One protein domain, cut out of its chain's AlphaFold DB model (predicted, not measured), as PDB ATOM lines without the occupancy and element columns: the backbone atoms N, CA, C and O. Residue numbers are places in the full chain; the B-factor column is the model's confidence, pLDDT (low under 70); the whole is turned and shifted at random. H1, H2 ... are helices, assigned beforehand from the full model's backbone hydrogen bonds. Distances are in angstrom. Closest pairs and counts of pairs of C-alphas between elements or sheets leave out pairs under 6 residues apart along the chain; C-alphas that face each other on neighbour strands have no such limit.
ATOM      1  N   LEU A  94     112.815  95.285  71.956       87.56
ATOM      2  CA  LEU A  94     111.380  95.380  71.658       87.56
ATOM      3  C   LEU A  94     110.898  94.235  70.762       87.56
ATOM      4  O   LEU A  94     109.838  93.669  71.018       87.56
ATOM      5  N   ASN A  95     111.689  93.844  69.759       89.94
ATOM      6  CA  ASN A  95     111.339  92.730  68.880       89.94
ATOM      7  C   ASN A  95     111.307  91.399  69.656       89.94
ATOM      8  O   ASN A  95     110.347  90.640  69.546       89.94
ATOM      9  N   VAL A  96     112.294  91.142  70.524       91.94
ATOM     10  CA  VAL A  96     112.306  89.947  71.389       91.94
ATOM     11  C   VAL A  96     111.100  89.923  72.332       91.94
ATOM     12  O   VAL A  96     110.451  88.885  72.460       91.94
ATOM     13  N   LEU A  97     110.753  91.053  72.956       93.56
ATOM     14  CA  LEU A  97     109.576  91.145  73.827       93.56
ATOM     15  C   LEU A  97     108.268  90.930  73.057       93.56
ATOM     16  O   LEU A  97     107.372  90.247  73.553       93.56
ATOM     17  N   PHE A  98     108.168  91.461  71.839       95.38
ATOM     18  CA  PHE A  98     107.010  91.266  70.973       95.38
ATOM     19  C   PHE A  98     106.830  89.792  70.585       95.38
ATOM     20  O   PHE A  98     105.747  89.233  70.773       95.38
ATOM     21  N   TRP A  99     107.894  89.126  70.127       96.75
ATOM     22  CA  TRP A  99     107.848  87.696  69.805       96.75
ATOM     23  C   TRP A  99     107.558  86.832  71.030       96.75
ATOM     24  O   TRP A  99     106.774  85.887  70.935       96.75
ATOM     25  N   ALA A 100     108.115  87.176  72.193       96.81
ATOM     26  CA  ALA A 100     107.788  86.502  73.443       96.81
ATOM     27  C   ALA A 100     106.295  86.651  73.781       96.81
ATOM     28  O   ALA A 100     105.637  85.660  74.095       96.81
ATOM     29  N   ALA A 101     105.725  87.855  73.659       97.69
ATOM     30  CA  ALA A 101     104.304  88.094  73.904       97.69
ATOM     31  C   ALA A 101     103.403  87.291  72.948       97.69
ATOM     32  O   ALA A 101     102.440  86.663  73.395       97.69
ATOM     33  N   LEU A 102     103.739  87.245  71.654       97.75
ATOM     34  CA  LEU A 102     103.022  86.424  70.675       97.75
ATOM     35  C   LEU A 102     103.117  84.929  70.995       97.75
ATOM     36  O   LEU A 102     102.113  84.220  70.920       97.75
ATOM     37  N   PHE A 103     104.292  84.454  71.403       98.06
ATOM     38  CA  PHE A 103     104.494  83.068  71.813       98.06
ATOM     39  C   PHE A 103     103.641  82.714  73.039       98.06
ATOM     40  O   PHE A 103     102.956  81.691  73.039       98.06
ATOM     41  N   PHE A 104     103.598  83.578  74.059       97.94
ATOM     42  CA  PHE A 104     102.746  83.367  75.234       97.94
ATOM     43  C   PHE A 104     101.254  83.391  74.891       97.94
ATOM     44  O   PHE A 104     100.505  82.555  75.402       97.94
ATOM     45  N   LEU A 105     100.817  84.290  74.004       97.81
ATOM     46  CA  LEU A 105      99.440  84.304  73.507       97.81
ATOM     47  C   LEU A 105      99.111  83.000  72.777       97.81
ATOM     48  O   LEU A 105      98.098  82.372  73.084       97.81
ATOM     49  N   PHE A 106      99.977  82.547  71.871       98.12
ATOM     50  CA  PHE A 106      99.795  81.282  71.167       98.12
ATOM     51  C   PHE A 106      99.686  80.100  72.141       98.12
ATOM     52  O   PHE A 106      98.740  79.318  72.056       98.12
ATOM     53  N   PHE A 107     100.584  80.005  73.127       97.75
ATOM     54  CA  PHE A 107     100.539  78.956  74.150       97.75
ATOM     55  C   PHE A 107      99.281  79.020  75.020       97.75
ATOM     56  O   PHE A 107      98.706  77.981  75.360       97.75
ATOM     57  N   TYR A 108      98.824  80.224  75.367       97.38
ATOM     58  CA  TYR A 108      97.578  80.418  76.097       97.38
ATOM     59  C   TYR A 108      96.382  79.894  75.292       97.38
ATOM     60  O   TYR A 108      95.616  79.065  75.793       97.38
ATOM     61  N   TRP A 109      96.259  80.302  74.027       97.19
ATOM     62  CA  TRP A 109      95.190  79.845  73.137       97.19
ATOM     63  C   TRP A 109      95.254  78.342  72.877       97.19
ATOM     64  O   TRP A 109      94.218  77.680  72.929       97.19
ATOM     65  N   TRP A 110      96.450  77.777  72.697       97.06
ATOM     66  CA  TRP A 110      96.653  76.335  72.565       97.06
ATOM     67  C   TRP A 110      96.150  75.575  73.796       97.06
ATOM     68  O   TRP A 110      95.419  74.591  73.680       97.06
ATOM     69  N   ARG A 111      96.470  76.058  75.004       97.06
ATOM     70  CA  ARG A 111      95.999  75.451  76.257       97.06
ATOM     71  C   ARG A 111      94.477  75.549  76.400       97.06
ATOM     72  O   ARG A 111      93.840  74.581  76.818       97.06
ATOM     73  N   VAL A 112      93.887  76.690  76.042       95.19
ATOM     74  CA  VAL A 112      92.428  76.882  76.045       95.19
ATOM     75  C   VAL A 112      91.755  75.944  75.037       95.19
ATOM     76  O   VAL A 112      90.771  75.290  75.384       95.19
ATOM     77  N   ALA A 113      92.299  75.825  73.825       95.44
ATOM     78  CA  ALA A 113      91.800  74.924  72.791       95.44
ATOM     79  C   ALA A 113      91.895  73.454  73.225       95.44
ATOM     80  O   ALA A 113      90.912  72.724  73.123       95.44
ATOM     81  N   GLY A 114      93.025  73.039  73.807       96.88
ATOM     82  CA  GLY A 114      93.207  71.685  74.332       96.88
ATOM     83  C   GLY A 114      92.210  71.340  75.443       96.88
ATOM     84  O   GLY A 114      91.648  70.248  75.457       96.88
ATOM     85  N   ASN A 115      91.921  72.283  76.343       93.50
ATOM     86  CA  ASN A 115      90.895  72.084  77.368       93.50
ATOM     87  C   ASN A 115      89.490  71.960  76.762       93.50
ATOM     88  O   ASN A 115      88.726  71.095  77.186       93.50
ATOM     89  N   ARG A 116      89.153  72.776  75.755       91.06
ATOM     90  CA  ARG A 116      87.866  72.669  75.047       91.06
ATOM     91  C   ARG A 116      87.730  71.342  74.306       91.06
ATOM     92  O   ARG A 116      86.669  70.733  74.373       91.06
ATOM     93  N   LEU A 117      88.798  70.864  73.668       95.06
ATOM     94  CA  LEU A 117      88.794  69.585  72.962       95.06
ATOM     95  C   LEU A 117      88.528  68.413  73.914       95.06
ATOM     96  O   LEU A 117      87.741  67.535  73.584       95.06
ATOM     97  N   ARG A 118      89.103  68.428  75.125       95.19
ATOM     98  CA  ARG A 118      88.808  67.407  76.148       95.19
ATOM     99  C   ARG A 118      87.343  67.412  76.582       95.19
ATOM    100  O   ARG A 118      86.774  66.347  76.784       95.19
ATOM    101  N   VAL A 119      86.730  68.593  76.716       91.06
ATOM    102  CA  VAL A 119      85.296  68.704  77.040       91.06
ATOM    103  C   VAL A 119      84.444  68.126  75.909       91.06
ATOM    104  O   VAL A 119      83.507  67.384  76.183       91.06
ATOM    105  N   ILE A 120      84.794  68.408  74.650       91.00
ATOM    106  CA  ILE A 120      84.090  67.857  73.483       91.00
ATOM    107  C   ILE A 120      84.233  66.329  73.435       91.00
ATOM    108  O   ILE A 120      83.233  65.635  73.302       91.00
ATOM    109  N   GLN A 121      85.439  65.790  73.638       93.06
ATOM    110  CA  GLN A 121      85.665  64.338  73.678       93.06
ATOM    111  C   GLN A 121      84.886  63.650  74.809       93.06
ATOM    112  O   GLN A 121      84.355  62.557  74.619       93.06
ATOM    113  N   ALA A 122      84.778  64.288  75.979       90.44
ATOM    114  CA  ALA A 122      83.953  63.776  77.070       90.44
ATOM    115  C   ALA A 122      82.462  63.740  76.685       90.44
ATOM    116  O   ALA A 122      81.785  62.749  76.949       90.44
ATOM    117  N   GLN A 123      81.964  64.774  75.998       89.50
ATOM    118  CA  GLN A 123      80.586  64.801  75.498       89.50
ATOM    119  C   GLN A 123      80.329  63.754  74.407       89.50
ATOM    120  O   GLN A 123      79.265  63.140  74.390       89.50
ATOM    121  N   GLU A 124      81.288  63.510  73.514       93.38
ATOM    122  CA  GLU A 124      81.174  62.454  72.501       93.38
ATOM    123  C   GLU A 124      81.116  61.057  73.134       93.38
ATOM    124  O   GLU A 124      80.320  60.222  72.701       93.38
ATOM    125  N   ALA A 125      81.891  60.809  74.195       91.19
ATOM    126  CA  ALA A 125      81.826  59.556  74.945       91.19
ATOM    127  C   ALA A 125      80.459  59.358  75.629       91.19
ATOM    128  O   ALA A 125      79.908  58.255  75.597       91.19
ATOM    129  N   GLU A 126      79.874  60.420  76.191       87.19
ATOM    130  CA  GLU A 126      78.514  60.379  76.746       87.19
ATOM    131  C   GLU A 126      77.463  60.099  75.661       87.19
ATOM    132  O   GLU A 126      76.600  59.234  75.840       87.19
ATOM    133  N   LEU A 127      77.557  60.765  74.505       87.69
ATOM    134  CA  LEU A 127      76.657  60.535  73.370       87.69
ATOM    135  C   LEU A 127      76.759  59.103  72.832       87.69
ATOM    136  O   LEU A 127      75.736  58.500  72.501       87.69
ATOM    137  N   ALA A 128      77.963  58.528  72.788       89.69
ATOM    138  CA  ALA A 128      78.158  57.129  72.424       89.69
ATOM    139  C   ALA A 128      77.470  56.176  73.421       89.69
ATOM    140  O   ALA A 128      76.855  55.190  73.008       89.69
ATOM    141  N   GLY A 129      77.507  56.495  74.720       85.56
ATOM    142  CA  GLY A 129      76.782  55.759  75.758       85.56
ATOM    143  C   GLY A 129      75.264  55.798  75.560       85.56
ATOM    144  O   GLY A 129      74.609  54.755  75.597       85.56
ATOM    145  N   ILE A 130      74.711  56.979  75.269       85.69
ATOM    146  CA  ILE A 130      73.277  57.152  74.987       85.69
ATOM    147  C   ILE A 130      72.872  56.372  73.733       85.69
ATOM    148  O   ILE A 130      71.858  55.674  73.749       85.69
ATOM    149  N   ARG A 131      73.675  56.431  72.663       88.62
ATOM    150  CA  ARG A 131      73.408  55.694  71.420       88.62
ATOM    151  C   ARG A 131      73.345  54.186  71.660       88.62
ATOM    152  O   ARG A 131      72.406  53.545  71.206       88.62
ATOM    153  N   LYS A 132      74.268  53.644  72.461       88.88
ATOM    154  CA  LYS A 132      74.249  52.228  72.856       88.88
ATOM    155  C   LYS A 132      72.991  51.860  73.656       88.88
ATOM    156  O   LYS A 132      72.444  50.778  73.462       88.88
ATOM    157  N   GLY A 133      72.519  52.755  74.528       84.12
ATOM    158  CA  GLY A 133      71.249  52.581  75.242       84.12
ATOM    159  C   GLY A 133      70.041  52.549  74.300       84.12
ATOM    160  O   GLY A 133      69.166  51.698  74.448       84.12
ATOM    161  N   TYR A 134      70.028  53.423  73.291       85.81
ATOM    162  CA  TYR A 134      68.975  53.458  72.275       85.81
ATOM    163  C   TYR A 134      68.971  52.200  71.397       85.81
ATOM    164  O   TYR A 134      67.915  51.621  71.156       85.81
ATOM    165  N   ASP A 135      70.147  51.723  70.982       88.50
ATOM    166  CA  ASP A 135      70.274  50.487  70.203       88.50
ATOM    167  C   ASP A 135      69.770  49.266  70.995       88.50
ATOM    168  O   ASP A 135      69.077  48.413  70.437       88.50
ATOM    169  N   ALA A 136      70.031  49.207  72.307       82.06
ATOM    170  CA  ALA A 136      69.503  48.157  73.182       82.06
ATOM    171  C   ALA A 136      67.968  48.214  73.309       82.06
ATOM    172  O   ALA A 136      67.306  47.177  73.234       82.06
ATOM    173  N   MET A 137      67.385  49.411  73.442       79.50
ATOM    174  CA  MET A 137      65.925  49.583  73.422       79.50
ATOM    175  C   MET A 137      65.319  49.159  72.083       79.50
ATOM    176  O   MET A 137      64.314  48.452  72.067       79.50
ATOM    177  N   ASN A 138      65.933  49.543  70.964       86.56
ATOM    178  CA  ASN A 138      65.472  49.134  69.641       86.56
ATOM    179  C   ASN A 138      65.511  47.610  69.477       86.56
ATOM    180  O   ASN A 138      64.556  47.037  68.960       86.56
ATOM    181  N   GLN A 139      66.561  46.934  69.953       82.81
ATOM    182  CA  GLN A 139      66.612  45.468  69.944       82.81
ATOM    183  C   GLN A 139      65.511  44.839  70.803       82.81
ATOM    184  O   GLN A 139      64.920  43.844  70.387       82.81
ATOM    185  N   PHE A 140      65.190  45.426  71.959       81.69
ATOM    186  CA  PHE A 140      64.080  44.968  72.795       81.69
ATOM    187  C   PHE A 140      62.728  45.110  72.077       81.69
ATOM    188  O   PHE A 140      61.963  44.151  72.009       81.69
ATOM    189  N   VAL A 141      62.460  46.269  71.465       86.00
ATOM    190  CA  VAL A 141      61.222  46.520  70.705       86.00
ATOM    191  C   VAL A 141      61.108  45.590  69.493       86.00
ATOM    192  O   VAL A 141      60.047  45.011  69.251       86.00
ATOM    193  N   LEU A 142      62.201  45.379  68.755       84.62
ATOM    194  CA  LEU A 142      62.237  44.432  67.637       84.62
ATOM    195  C   LEU A 142      62.063  42.978  68.106       84.62
ATOM    196  O   LEU A 142      61.429  42.187  67.412       84.62
ATOM    197  N   GLY A 143      62.565  42.631  69.295       79.06
ATOM    198  CA  GLY A 143      62.344  41.331  69.929       79.06
ATOM    199  C   GLY A 143      60.877  41.075  70.285       79.06
ATOM    200  O   GLY A 143      60.394  39.962  70.085       79.06
ATOM    201  N   GLU A 166      62.600  36.825  82.431       79.25
ATOM    202  CA  GLU A 166      63.792  37.325  81.751       79.25
ATOM    203  C   GLU A 166      63.552  38.665  81.033       79.25
ATOM    204  O   GLU A 166      64.322  39.609  81.214       79.25
ATOM    205  N   GLN A 167      62.451  38.810  80.285       77.44
ATOM    206  CA  GLN A 167      62.073  40.085  79.660       77.44
ATOM    207  C   GLN A 167      61.773  41.165  80.703       77.44
ATOM    208  O   GLN A 167      62.135  42.325  80.512       77.44
ATOM    209  N   GLN A 168      61.157  40.794  81.828       82.44
ATOM    210  CA  GLN A 168      60.901  41.724  82.926       82.44
ATOM    211  C   GLN A 168      62.208  42.205  83.571       82.44
ATOM    212  O   GLN A 168      62.346  43.395  83.866       82.44
ATOM    213  N   ARG A 169      63.198  41.318  83.724       82.56
ATOM    214  CA  ARG A 169      64.531  41.669  84.234       82.56
ATOM    215  C   ARG A 169      65.283  42.592  83.275       82.56
ATOM    216  O   ARG A 169      65.864  43.583  83.717       82.56
ATOM    217  N   GLN A 170      65.215  42.321  81.971       79.00
ATOM    218  CA  GLN A 170      65.808  43.176  80.937       79.00
ATOM    219  C   GLN A 170      65.160  44.564  80.900       79.00
ATOM    220  O   GLN A 170      65.867  45.571  80.841       79.00
ATOM    221  N   LEU A 171      63.831  44.640  81.012       80.31
ATOM    222  CA  LEU A 171      63.109  45.910  81.067       80.31
ATOM    223  C   LEU A 171      63.472  46.708  82.328       80.31
ATOM    224  O   LEU A 171      63.758  47.899  82.234       80.31
ATOM    225  N   GLN A 172      63.531  46.061  83.495       80.38
ATOM    226  CA  GLN A 172      63.969  46.709  84.736       80.38
ATOM    227  C   GLN A 172      65.405  47.230  84.632       80.38
ATOM    228  O   GLN A 172      65.682  48.348  85.065       80.38
ATOM    229  N   GLN A 173      66.310  46.471  84.009       81.19
ATOM    230  CA  GLN A 173      67.691  46.900  83.797       81.19
ATOM    231  C   GLN A 173      67.779  48.085  82.822       81.19
ATOM    232  O   GLN A 173      68.535  49.029  83.071       81.19
ATOM    233  N   ALA A 174      66.985  48.087  81.749       74.81
ATOM    234  CA  ALA A 174      66.913  49.201  80.807       74.81
ATOM    235  C   ALA A 174      66.377  50.475  81.480       74.81
ATOM    236  O   ALA A 174      67.006  51.531  81.390       74.81
ATOM    237  N   VAL A 175      65.278  50.371  82.233       79.62
ATOM    238  CA  VAL A 175      64.692  51.495  82.981       79.62
ATOM    239  C   VAL A 175      65.659  52.021  84.041       79.62
ATOM    240  O   VAL A 175      65.841  53.234  84.149       79.62
ATOM    241  N   ALA A 176      66.339  51.142  84.783       77.50
ATOM    242  CA  ALA A 176      67.352  51.542  85.758       77.50
ATOM    243  C   ALA A 176      68.524  52.279  85.091       77.50
ATOM    244  O   ALA A 176      68.985  53.294  85.609       77.50
ATOM    245  N   THR A 177      68.963  51.822  83.915       78.88
ATOM    246  CA  THR A 177      70.052  52.458  83.157       78.88
ATOM    247  C   THR A 177      69.643  53.838  82.641       78.88
ATOM    248  O   THR A 177      70.394  54.798  82.807       78.88
ATOM    249  N   ILE A 178      68.437  53.974  82.082       75.62
ATOM    250  CA  ILE A 178      67.896  55.266  81.630       75.62
ATOM    251  C   ILE A 178      67.729  56.219  82.817       75.62
ATOM    252  O   ILE A 178      68.097  57.388  82.723       75.62
ATOM    253  N   THR A 179      67.240  55.722  83.955       77.31
ATOM    254  CA  THR A 179      67.078  56.521  85.176       77.31
ATOM    255  C   THR A 179      68.436  56.993  85.694       77.31
ATOM    256  O   THR A 179      68.611  58.187  85.931       77.31
ATOM    257  N   ALA A 180      69.430  56.104  85.781       75.56
ATOM    258  CA  ALA A 180      70.789  56.452  86.192       75.56
ATOM    259  C   ALA A 180      71.432  57.481  85.248       75.56
ATOM    260  O   ALA A 180      72.004  58.462  85.722       75.56
ATOM    261  N   LEU A 181      71.272  57.315  83.930       73.44
ATOM    262  CA  LEU A 181      71.732  58.286  82.934       73.44
ATOM    263  C   LEU A 181      70.999  59.624  83.060       73.44
ATOM    264  O   LEU A 181      71.633  60.665  82.946       73.44
ATOM    265  N   SER A 182      69.694  59.629  83.337       72.19
ATOM    266  CA  SER A 182      68.919  60.865  83.509       72.19
ATOM    267  C   SER A 182      69.346  61.651  84.754       72.19
ATOM    268  O   SER A 182      69.500  62.873  84.689       72.19
ATOM    269  N   VAL A 183      69.629  60.954  85.862       73.69
ATOM    270  CA  VAL A 183      70.158  61.548  87.097       73.69
ATOM    271  C   VAL A 183      71.582  62.047  86.865       73.69
ATOM    272  O   VAL A 183      71.897  63.181  87.228       73.69
ATOM    273  N   GLN A 184      72.425  61.264  86.180       67.81
ATOM    274  CA  GLN A 184      73.746  61.723  85.760       67.81
ATOM    275  C   GLN A 184      73.641  62.969  84.883       67.81
ATOM    276  O   GLN A 184      74.325  63.939  85.168       67.81
ATOM    277  N   TYR A 185      72.734  63.024  83.911       65.81
ATOM    278  CA  TYR A 185      72.560  64.191  83.048       65.81
ATOM    279  C   TYR A 185      72.072  65.422  83.822       65.81
ATOM    280  O   TYR A 185      72.535  66.531  83.565       65.81
ATOM    281  N   GLN A 186      71.197  65.254  84.819       62.25
ATOM    282  CA  GLN A 186      70.827  66.339  85.736       62.25
ATOM    283  C   GLN A 186      72.031  66.821  86.557       62.25
ATOM    284  O   GLN A 186      72.243  68.028  86.678       62.25
ATOM    285  N   THR A 187      72.868  65.905  87.055       55.06
ATOM    286  CA  THR A 187      74.088  66.274  87.787       55.06
ATOM    287  C   THR A 187      75.157  66.882  86.879       55.06
ATOM    288  O   THR A 187      75.724  67.901  87.246       55.06
ATOM    289  N   VAL A 188      75.377  66.390  85.658       53.75
ATOM    290  CA  VAL A 188      76.310  66.967  84.679       53.75
ATOM    291  C   VAL A 188      75.813  68.330  84.209       53.75
ATOM    292  O   VAL A 188      76.599  69.265  84.123       53.75
ATOM    293  N   LYS A 189      74.502  68.520  84.034       50.56
ATOM    294  CA  LYS A 189      73.905  69.843  83.800       50.56
ATOM    295  C   LYS A 189      73.975  70.754  85.031       50.56
ATOM    296  O   LYS A 189      73.768  71.942  84.871       50.56
ATOM    297  N   SER A 190      74.301  70.254  86.224       46.78
ATOM    298  CA  SER A 190      74.678  71.081  87.384       46.78
ATOM    299  C   SER A 190      76.198  71.315  87.475       46.78
ATOM    300  O   SER A 190      76.641  72.380  87.900       46.78
ATOM    301  N   ILE A 191      77.005  70.365  86.984       47.06
ATOM    302  CA  ILE A 191      78.475  70.376  87.011       47.06
ATOM    303  C   ILE A 191      79.064  71.202  85.855       47.06
ATOM    304  O   ILE A 191      80.056  71.893  86.038       47.06
ATOM    305  N   ASN A 192      78.439  71.234  84.676       38.88
ATOM    306  CA  ASN A 192      78.888  72.046  83.535       38.88
ATOM    307  C   ASN A 192      78.589  73.552  83.728       38.88
ATOM    308  O   ASN A 192      79.072  74.400  82.982       38.88
ATOM    309  N   TYR A 193      77.859  73.902  84.794       43.53
ATOM    310  CA  TYR A 193      77.783  75.260  85.339       43.53
ATOM    311  C   TYR A 193      78.732  75.456  86.533       43.53
ATOM    312  O   TYR A 193      78.607  76.441  87.246       43.53
ATOM    313  N   GLN A 194      79.739  74.606  86.760       36.59
ATOM    314  CA  GLN A 194      80.736  74.833  87.822       36.59
ATOM    315  C   GLN A 194      81.620  76.069  87.603       36.59
ATOM    316  O   GLN A 194      82.311  76.481  88.529       36.59
TER     317      GLN A 194
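AT A GLANCE: This is residues 94 to 143 and 166 to 194 of the 396 residues of an uncharacterized protein of [Candida] haemuloni (UniProt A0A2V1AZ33). One very long helix, H1, has a shorter helix, H2, folding back beside its last part at a shallow angle; residues 94 to 118 of H1 stick out as a bare arm. The printed part has 79 residues, with two named helices, H1 then H2, and no named strand: all helix. It is extended, with a radius of gyration of the C-alphas of 21.9 A, and spans 75 by 25 by 12 A, a rod.

IN THESE COORDINATES: Find C-alpha 94 at (111.380, 95.380, 71.658); from there H1, residues 94 to 143, runs 73.0 A. H2, residues 166 to 191, runs 36.5 A from C-alpha 166 at (63.792, 37.325, 81.751) to C-alpha 191 at (78.475, 70.376, 87.011).

HOW THE PARTS SIT: Look at Met 137 and Ala 174, the closest C-alphas of H1 and H2, 7.5 A apart. The helices only just touch, with 3 pairs of C-alphas within 8 A, through residues 133 to 137 and 174 to 178 alone. They run opposite ways at a shallow tilt of 23 degrees. In H1 and H2 every O i to N i+4 pair is within hydrogen-bond range.

THE WHOLE: The C-alphas of Leu 94 and Glu 166, the two farthest apart, are 75.7 A apart. Residues 144 to 165, the link across the cut, are not printed; C-alphas 143 and 166 are 12.6 A apart. Residues 184 to 194 have pLDDT under 70.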